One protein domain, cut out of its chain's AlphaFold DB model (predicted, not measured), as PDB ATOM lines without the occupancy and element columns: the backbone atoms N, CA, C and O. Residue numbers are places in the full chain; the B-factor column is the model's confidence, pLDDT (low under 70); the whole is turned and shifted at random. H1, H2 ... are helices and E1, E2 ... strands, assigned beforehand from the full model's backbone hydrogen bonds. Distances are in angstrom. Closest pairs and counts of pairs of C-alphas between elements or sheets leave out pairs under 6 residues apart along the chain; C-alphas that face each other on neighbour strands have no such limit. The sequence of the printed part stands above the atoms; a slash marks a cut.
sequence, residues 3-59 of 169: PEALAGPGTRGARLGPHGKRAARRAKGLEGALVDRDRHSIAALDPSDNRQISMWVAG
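AT A GLANCE: This is residues 3 to 59 of the 169 residues of an uncharacterized protein of Euzebyaceae bacterium (UniProt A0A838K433). What is the main picture? There is little regular structure: a two-stranded hairpin, E1 and E2, makes one end, the looped residues 3 to 30 the other, with short H1 between. What builds it? The printed part has 57 residues, 18 of them in named elements, in the order H1, E1, E2; the sheet E1 - E2 is antiparallel, the class mixed. How large is it? It is elongated, 47 by 25 by 14 A, and only just extended, close to loose, with a radius of gyration of the C-alphas of 15.6 A.

IN THESE COORDINATES: Where are the strands? E1, residues 37 to 43, spans 18.3 A from C-alpha 37 at (-47.725, -39.029, 109.666). E2, residues 52 to 58, spans 18.2 A to C-alpha 58 at (-47.796, -35.591, 107.143). Where is the helix? H1 is residues 31 to 34, 5.9 A.

HOW THE PARTS SIT: How do E1 and E2 stand? This hairpin is antiparallel at 152 degrees, with N 40 and O 55 within hydrogen-bond range at 2.9 A. And H1? Its closest C-alphas to E2 are those of Ala 33 and Ala 58, 4.6 A. It is too short for an O i to N i+4 pair; its one O i to N i+3 pair is within range.

THE WHOLE: What is farthest apart? The C-alphas of Pro 9 and Ser 48, 47.2 A. Are there cuts, long links or low confidence? The printed part has no cut, neither link is long, and no printed residue is under 70.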
ATOM      1  N   PRO A   3     -35.928 -32.481 105.336       95.12
ATOM      2  CA  PRO A   3     -35.783 -31.827 106.636       95.12
ATOM      3  C   PRO A   3     -34.351 -31.341 106.845       95.12
ATOM      4  O   PRO A   3     -33.400 -32.023 106.450       95.12
ATOM      5  N   GLU A   4     -34.178 -30.161 107.426       94.06
ATOM      6  CA  GLU A   4     -32.858 -29.558 107.585       94.06
ATOM      7  C   GLU A   4     -31.950 -30.424 108.458       94.06
ATOM      8  O   GLU A   4     -30.800 -30.670 108.077       94.06
ATOM      9  N   ALA A   5     -32.511 -31.004 109.523       93.62
ATOM     10  CA  ALA A   5     -31.819 -31.944 110.404       93.62
ATOM     11  C   ALA A   5     -31.235 -33.171 109.669       93.62
ATOM     12  O   ALA A   5     -30.288 -33.791 110.145       93.62
ATOM     13  N   LEU A   6     -31.763 -33.511 108.487       93.25
ATOM     14  CA  LEU A   6     -31.367 -34.684 107.699       93.25
ATOM     15  C   LEU A   6     -30.720 -34.322 106.355       93.25
ATOM     16  O   LEU A   6     -30.400 -35.196 105.550       93.25
ATOM     17  N   ALA A   7     -30.518 -33.034 106.076       93.25
ATOM     18  CA  ALA A   7     -30.030 -32.570 104.780       93.25
ATOM     19  C   ALA A   7     -28.500 -32.663 104.620       93.25
ATOM     20  O   ALA A   7     -27.980 -32.395 103.527       93.25
ATOM     21  N   GLY A   8     -27.767 -32.998 105.687       90.56
ATOM     22  CA  GLY A   8     -26.303 -32.949 105.732       90.56
ATOM     23  C   GLY A   8     -25.744 -31.515 105.645       90.56
ATOM     24  O   GLY A   8     -26.503 -30.542 105.657       90.56
ATOM     25  N   PRO A   9     -24.420 -31.327 105.515       87.50
ATOM     26  CA  PRO A   9     -23.796 -30.000 105.551       87.50
ATOM     27  C   PRO A   9     -24.154 -29.111 104.344       87.50
ATOM     28  O   PRO A   9     -24.312 -29.584 103.210       87.50
ATOM     29  N   GLY A  10     -24.228 -27.793 104.565       85.69
ATOM     30  CA  GLY A  10     -24.423 -26.764 103.533       85.69
ATOM     31  C   GLY A  10     -25.594 -25.815 103.806       85.69
ATOM     32  O   GLY A  10     -26.209 -25.877 104.856       85.69
ATOM     33  N   THR A  11     -25.909 -24.945 102.838       82.38
ATOM     34  CA  THR A  11     -26.869 -23.837 103.037       82.38
ATOM     35  C   THR A  11     -28.200 -23.988 102.296       82.38
ATOM     36  O   THR A  11     -29.218 -23.501 102.760       82.38
ATOM     37  N   ARG A  12     -28.231 -24.647 101.126       84.75
ATOM     38  CA  ARG A  12     -29.441 -24.684 100.267       84.75
ATOM     39  C   ARG A  12     -29.862 -26.078  99.815       84.75
ATOM     40  O   ARG A  12     -31.045 -26.410  99.808       84.75
ATOM     41  N   GLY A  13     -28.898 -26.898  99.405       90.44
ATOM     42  CA  GLY A  13     -29.140 -28.241  98.871       90.44
ATOM     43  C   GLY A  13     -28.965 -29.333  99.920       90.44
ATOM     44  O   GLY A  13     -28.069 -29.229 100.763       90.44
ATOM     45  N   ALA A  14     -29.780 -30.381  99.849       93.06
ATOM     46  CA  ALA A  14     -29.595 -31.599 100.634       93.06
ATOM     47  C   ALA A  14     -28.516 -32.496 100.006       93.06
ATOM     48  O   ALA A  14     -28.373 -32.528  98.784       93.06
ATOM     49  N   ARG A  15     -27.725 -33.193 100.825       90.12
ATOM     50  CA  ARG A  15     -26.684 -34.131 100.379       90.12
ATOM     51  C   ARG A  15     -27.282 -35.528 100.229       90.12
ATOM     52  O   ARG A  15     -27.466 -36.225 101.214       90.12
ATOM     53  N   LEU A  16     -27.569 -35.926  98.989       90.00
ATOM     54  CA  LEU A  16     -28.264 -37.180  98.672       90.00
ATOM     55  C   LEU A  16     -27.353 -38.199  97.965       90.00
ATOM     56  O   LEU A  16     -27.763 -38.844  97.000       90.00
ATOM     57  N   GLY A  17     -26.096 -38.301  98.411       88.44
ATOM     58  CA  GLY A  17     -25.103 -39.237  97.871       88.44
ATOM     59  C   GLY A  17     -24.964 -39.145  96.340       88.44
ATOM     60  O   GLY A  17     -24.620 -38.065  95.846       88.44
ATOM     61  N   PRO A  18     -25.255 -40.224  95.580       91.44
ATOM     62  CA  PRO A  18     -25.097 -40.259  94.120       91.44
ATOM     63  C   PRO A  18     -25.986 -39.243  93.384       91.44
ATOM     64  O   PRO A  18     -25.654 -38.817  92.282       91.44
ATOM     65  N   HIS A  19     -27.080 -38.789  94.002       86.75
ATOM     66  CA  HIS A  19     -27.967 -37.771  93.427       86.75
ATOM     67  C   HIS A  19     -27.441 -36.330  93.612       86.75
ATOM     68  O   HIS A  19     -28.046 -35.361  93.142       86.75
ATOM     69  N   GLY A  20     -26.298 -36.162  94.287       87.50
ATOM     70  CA  GLY A  20     -25.624 -34.880  94.472       87.50
ATOM     71  C   GLY A  20     -26.380 -33.899  95.378       87.50
ATOM     72  O   GLY A  20     -27.202 -34.280  96.208       87.50
ATOM     73  N   LYS A  21     -26.071 -32.598  95.234       84.00
ATOM     74  CA  LYS A  21     -26.606 -31.507  96.084       84.00
ATOM     75  C   LYS A  21     -27.713 -30.656  95.452       84.00
ATOM     76  O   LYS A  21     -28.106 -29.643  96.024       84.00
ATOM     77  N   ARG A  22     -28.155 -31.001  94.238       88.25
ATOM     78  CA  ARG A  22     -29.138 -30.217  93.460       88.25
ATOM     79  C   ARG A  22     -30.508 -30.888  93.342       88.25
ATOM     80  O   ARG A  22     -31.454 -30.214  92.960       88.25
ATOM     81  N   ALA A  23     -30.616 -32.171  93.697       91.31
ATOM     82  CA  ALA A  23     -31.851 -32.945  93.571       91.31
ATOM     83  C   ALA A  23     -32.954 -32.499  94.547       91.31
ATOM     84  O   ALA A  23     -34.135 -32.566  94.221       91.31
ATOM     85  N   ALA A  24     -32.589 -32.002  95.733       90.94
ATOM     86  CA  ALA A  24     -33.551 -31.497  96.704       90.94
ATOM     87  C   ALA A  24     -33.006 -30.304  97.491       90.94
ATOM     88  O   ALA A  24     -31.805 -30.188  97.748       90.94
ATOM     89  N   ARG A  25     -33.920 -29.426  97.908       91.81
ATOM     90  CA  ARG A  25     -33.643 -28.345  98.861       91.81
ATOM     91  C   ARG A  25     -33.915 -28.804 100.287       91.81
ATOM     92  O   ARG A  25     -34.851 -29.581 100.498       91.81
ATOM     93  N   ARG A  26     -33.113 -28.299 101.224       93.56
ATOM     94  CA  ARG A  26     -33.391 -28.407 102.661       93.56
ATOM     95  C   ARG A  26     -34.507 -27.440 103.058       93.56
ATOM     96  O   ARG A  26     -34.649 -26.408 102.400       93.56
ATOM     97  N   ALA A  27     -35.294 -27.790 104.064       92.69
ATOM     98  CA  ALA A  27     -36.337 -26.927 104.605       92.69
ATOM     99  C   ALA A  27     -36.572 -27.249 106.083       92.69
ATOM    100  O   ALA A  27     -36.807 -28.410 106.427       92.69
ATOM    101  N   LYS A  28     -36.520 -26.206 106.912       94.62
ATOM    102  CA  LYS A  28     -36.835 -26.255 108.336       94.62
ATOM    103  C   LYS A  28     -38.339 -26.433 108.547       94.62
ATOM    104  O   LYS A  28     -39.143 -25.939 107.755       94.62
ATOM    105  N   GLY A  29     -38.716 -27.161 109.592       96.06
ATOM    106  CA  GLY A  29     -40.107 -27.439 109.941       96.06
ATOM    107  C   GLY A  29     -40.695 -28.665 109.236       96.06
ATOM    108  O   GLY A  29     -41.850 -29.000 109.473       96.06
ATOM    109  N   LEU A  30     -39.926 -29.366 108.390       97.19
ATOM    110  CA  LEU A  30     -40.361 -30.630 107.774       97.19
ATOM    111  C   LEU A  30     -40.029 -31.863 108.622       97.19
ATOM    112  O   LEU A  30     -40.450 -32.964 108.276       97.19
ATOM    113  N   GLU A  31     -39.275 -31.706 109.706       98.12
ATOM    114  CA  GLU A  31     -38.838 -32.791 110.586       98.12
ATOM    115  C   GLU A  31     -40.032 -33.577 111.139       98.12
ATOM    116  O   GLU A  31     -40.029 -34.809 111.113       98.12
ATOM    117  N   GLY A  32     -41.092 -32.869 111.546       97.69
ATOM    118  CA  GLY A  32     -42.307 -33.482 112.079       97.69
ATOM    119  C   GLY A  32     -43.000 -34.426 111.097       97.69
ATOM    120  O   GLY A  32     -43.605 -35.399 111.531       97.69
ATOM    121  N   ALA A  33     -42.845 -34.228 109.782       97.69
ATOM    122  CA  ALA A  33     -43.471 -35.074 108.761       97.69
ATOM    123  C   ALA A  33     -42.903 -36.505 108.713       97.69
ATOM    124  O   ALA A  33     -43.441 -37.362 108.013       97.69
ATOM    125  N   LEU A  34     -41.798 -36.772 109.418       96.19
ATOM    126  CA  LEU A  34     -41.255 -38.120 109.599       96.19
ATOM    127  C   LEU A  34     -41.817 -38.839 110.830       96.19
ATOM    128  O   LEU A  34     -41.658 -40.054 110.923       96.19
ATOM    129  N   VAL A  35     -42.467 -38.098 111.729       97.56
ATOM    130  CA  VAL A  35     -42.924 -38.559 113.044       97.56
ATOM    131  C   VAL A  35     -44.450 -38.563 113.100       97.56
ATOM    132  O   VAL A  35     -45.056 -39.621 113.218       97.56
ATOM    133  N   ASP A  36     -45.072 -37.395 112.935       98.31
ATOM    134  CA  ASP A  36     -46.521 -37.231 112.832       98.31
ATOM    135  C   ASP A  36     -46.925 -37.410 111.366       98.31
ATOM    136  O   ASP A  36     -46.804 -36.494 110.546       98.31
ATOM    137  N   ARG A  37     -47.311 -38.638 111.014       97.88
ATOM    138  CA  ARG A  37     -47.725 -39.029 109.666       97.88
ATOM    139  C   ARG A  37     -48.580 -40.283 109.695       97.88
ATOM    140  O   ARG A  37     -48.322 -41.196 110.472       97.88
ATOM    141  N   ASP A  38     -49.486 -40.365 108.736       96.50
ATOM    142  CA  ASP A  38     -50.365 -41.511 108.547       96.50
ATOM    143  C   ASP A  38     -50.255 -42.026 107.106       96.50
ATOM    144  O   ASP A  38     -49.796 -41.323 106.199       96.50
ATOM    145  N   ARG A  39     -50.615 -43.291 106.875       97.19
ATOM    146  CA  ARG A  39     -50.620 -43.869 105.526       97.19
ATOM    147  C   ARG A  39     -51.982 -43.632 104.889       97.19
ATOM    148  O   ARG A  39     -52.978 -44.179 105.344       97.19
ATOM    149  N   HIS A  40     -52.012 -42.861 103.808       96.38
ATOM    150  CA  HIS A  40     -53.235 -42.564 103.067       96.38
ATOM    151  C   HIS A  40     -53.238 -43.285 101.724       96.38
ATOM    152  O   HIS A  40     -52.195 -43.409 101.075       96.38
ATOM    153  N   SER A  41     -54.421 -43.731 101.299       96.50
ATOM    154  CA  SER A  41     -54.668 -44.111  99.909       96.50
ATOM    155  C   SER A  41     -55.181 -42.892  99.151       96.50
ATOM    156  O   SER A  41     -56.175 -42.289  99.552       96.50
ATOM    157  N   ILE A  42     -54.487 -42.518  98.082       94.62
ATOM    158  CA  ILE A  42     -54.897 -41.451  97.173       94.62
ATOM    159  C   ILE A  42     -55.451 -42.119  95.920       94.62
ATOM    160  O   ILE A  42     -54.692 -42.727  95.162       94.62
ATOM    161  N   ALA A  43     -56.767 -42.033  95.740       96.12
ATOM    162  CA  ALA A  43     -57.472 -42.549  94.572       96.12
ATOM    163  C   ALA A  43     -57.558 -41.492  93.462       96.12
ATOM    164  O   ALA A  43     -57.424 -40.289  93.714       96.12
ATOM    165  N   ALA A  44     -57.776 -41.945  92.229       96.12
ATOM    166  CA  ALA A  44     -58.117 -41.064  91.126       96.12
ATOM    167  C   ALA A  44     -59.408 -40.277  91.421       96.12
ATOM    168  O   ALA A  44     -60.279 -40.722  92.165       96.12
ATOM    169  N   LEU A  45     -59.513 -39.076  90.843       96.06
ATOM    170  CA  LEU A  45     -60.683 -38.213  91.028       96.06
ATOM    171  C   LEU A  45     -61.905 -38.713  90.240       96.06
ATOM    172  O   LEU A  45     -63.035 -38.477  90.658       96.06
ATOM    173  N   ASP A  46     -61.677 -39.368  89.099       96.12
ATOM    174  CA  ASP A  46     -62.732 -39.975  88.289       96.12
ATOM    175  C   ASP A  46     -63.249 -41.246  88.991       96.12
ATOM    176  O   ASP A  46     -62.458 -42.166  89.207       96.12
ATOM    177  N   PRO A  47     -64.553 -41.345  89.319       93.25
ATOM    178  CA  PRO A  47     -65.119 -42.519  89.986       93.25
ATOM    179  C   PRO A  47     -64.982 -43.834  89.205       93.25
ATOM    180  O   PRO A  47     -65.125 -44.903  89.792       93.25
ATOM    181  N   SER A  48     -64.753 -43.770  87.890       96.25
ATOM    182  CA  SER A  48     -64.527 -44.942  87.036       96.25
ATOM    183  C   SER A  48     -63.058 -45.374  86.965       96.25
ATOM    184  O   SER A  48     -62.750 -46.467  86.481       96.25
ATOM    185  N   ASP A  49     -62.142 -44.542  87.464       97.38
ATOM    186  CA  ASP A  49     -60.714 -44.817  87.489       97.38
ATOM    187  C   ASP A  49     -60.307 -45.460  88.821       97.38
ATOM    188  O   ASP A  49     -60.221 -44.823  89.868       97.38
ATOM    189  N   ASN A  50     -59.996 -46.754  88.768       96.31
ATOM    190  CA  ASN A  50     -59.649 -47.544  89.951       96.31
ATOM    191  C   ASN A  50     -58.185 -47.386  90.397       96.31
ATOM    192  O   ASN A  50     -57.725 -48.107  91.290       96.31
ATOM    193  N   ARG A  51     -57.403 -46.500  89.766       97.62
ATOM    194  CA  ARG A  51     -56.011 -46.271  90.169       97.62
ATOM    195  C   ARG A  51     -55.967 -45.621  91.546       97.62
ATOM    196  O   ARG A  51     -56.575 -44.582  91.792       97.62
ATOM    197  N   GLN A  52     -55.158 -46.203  92.422       97.00
ATOM    198  CA  GLN A  52     -54.837 -45.635  93.723       97.00
ATOM    199  C   GLN A  52     -53.373 -45.880  94.073       97.00
ATOM    200  O   GLN A  52     -52.777 -46.876  93.659       97.00
ATOM    201  N   ILE A  53     -52.801 -44.978  94.865       97.06
ATOM    202  CA  ILE A  53     -51.457 -45.125  95.422       97.06
ATOM    203  C   ILE A  53     -51.495 -44.911  96.930       97.06
ATOM    204  O   ILE A  53     -52.148 -43.993  97.420       97.06
ATOM    205  N   SER A  54     -50.770 -45.741  97.677       97.19
ATOM    206  CA  SER A  54     -50.610 -45.541  99.118       97.19
ATOM    207  C   SER A  54     -49.311 -44.810  99.420       97.19
ATOM    208  O   SER A  54     -48.242 -45.253  98.997       97.19
ATOM    209  N   MET A  55     -49.383 -43.742 100.209       96.69
ATOM    210  CA  MET A  55     -48.205 -42.991 100.642       96.69
ATOM    211  C   MET A  55     -48.333 -42.502 102.081       96.69
ATOM    212  O   MET A  55     -49.431 -42.393 102.621       96.69
ATOM    213  N   TRP A  56     -47.193 -42.201 102.693       97.50
ATOM    214  CA  TRP A  56     -47.154 -41.478 103.958       97.50
ATOM    215  C   TRP A  56     -47.501 -40.009 103.725       97.50
ATOM    216  O   TRP A  56     -46.889 -39.361 102.875       97.50
ATOM    217  N   VAL A  57     -48.452 -39.490 104.494       96.44
ATOM    218  CA  VAL A  57     -48.871 -38.086 104.480       96.44
ATOM    219  C   VAL A  57     -48.611 -37.503 105.858       96.44
ATOM    220  O   VAL A  57     -48.887 -38.146 106.866       96.44
ATOM    221  N   ALA A  58     -48.047 -36.296 105.895       97.94
ATOM    222  CA  ALA A  58     -47.796 -35.591 107.143       97.94
ATOM    223  C   ALA A  58     -49.111 -35.358 107.900       97.94
ATOM    224  O   ALA A  58     -50.101 -34.919 107.313       97.94
ATOM    225  N   GLY A  59     -49.090 -35.644 109.196       98.06
ATOM    226  CA  GLY A  59     -50.199 -35.394 110.094       98.06
ATOM    227  C   GLY A  59     -50.371 -33.901 110.392       98.06
ATOM    228  O   GLY A  59     -49.522 -33.075 110.030       98.06
TER     229      GLY A  59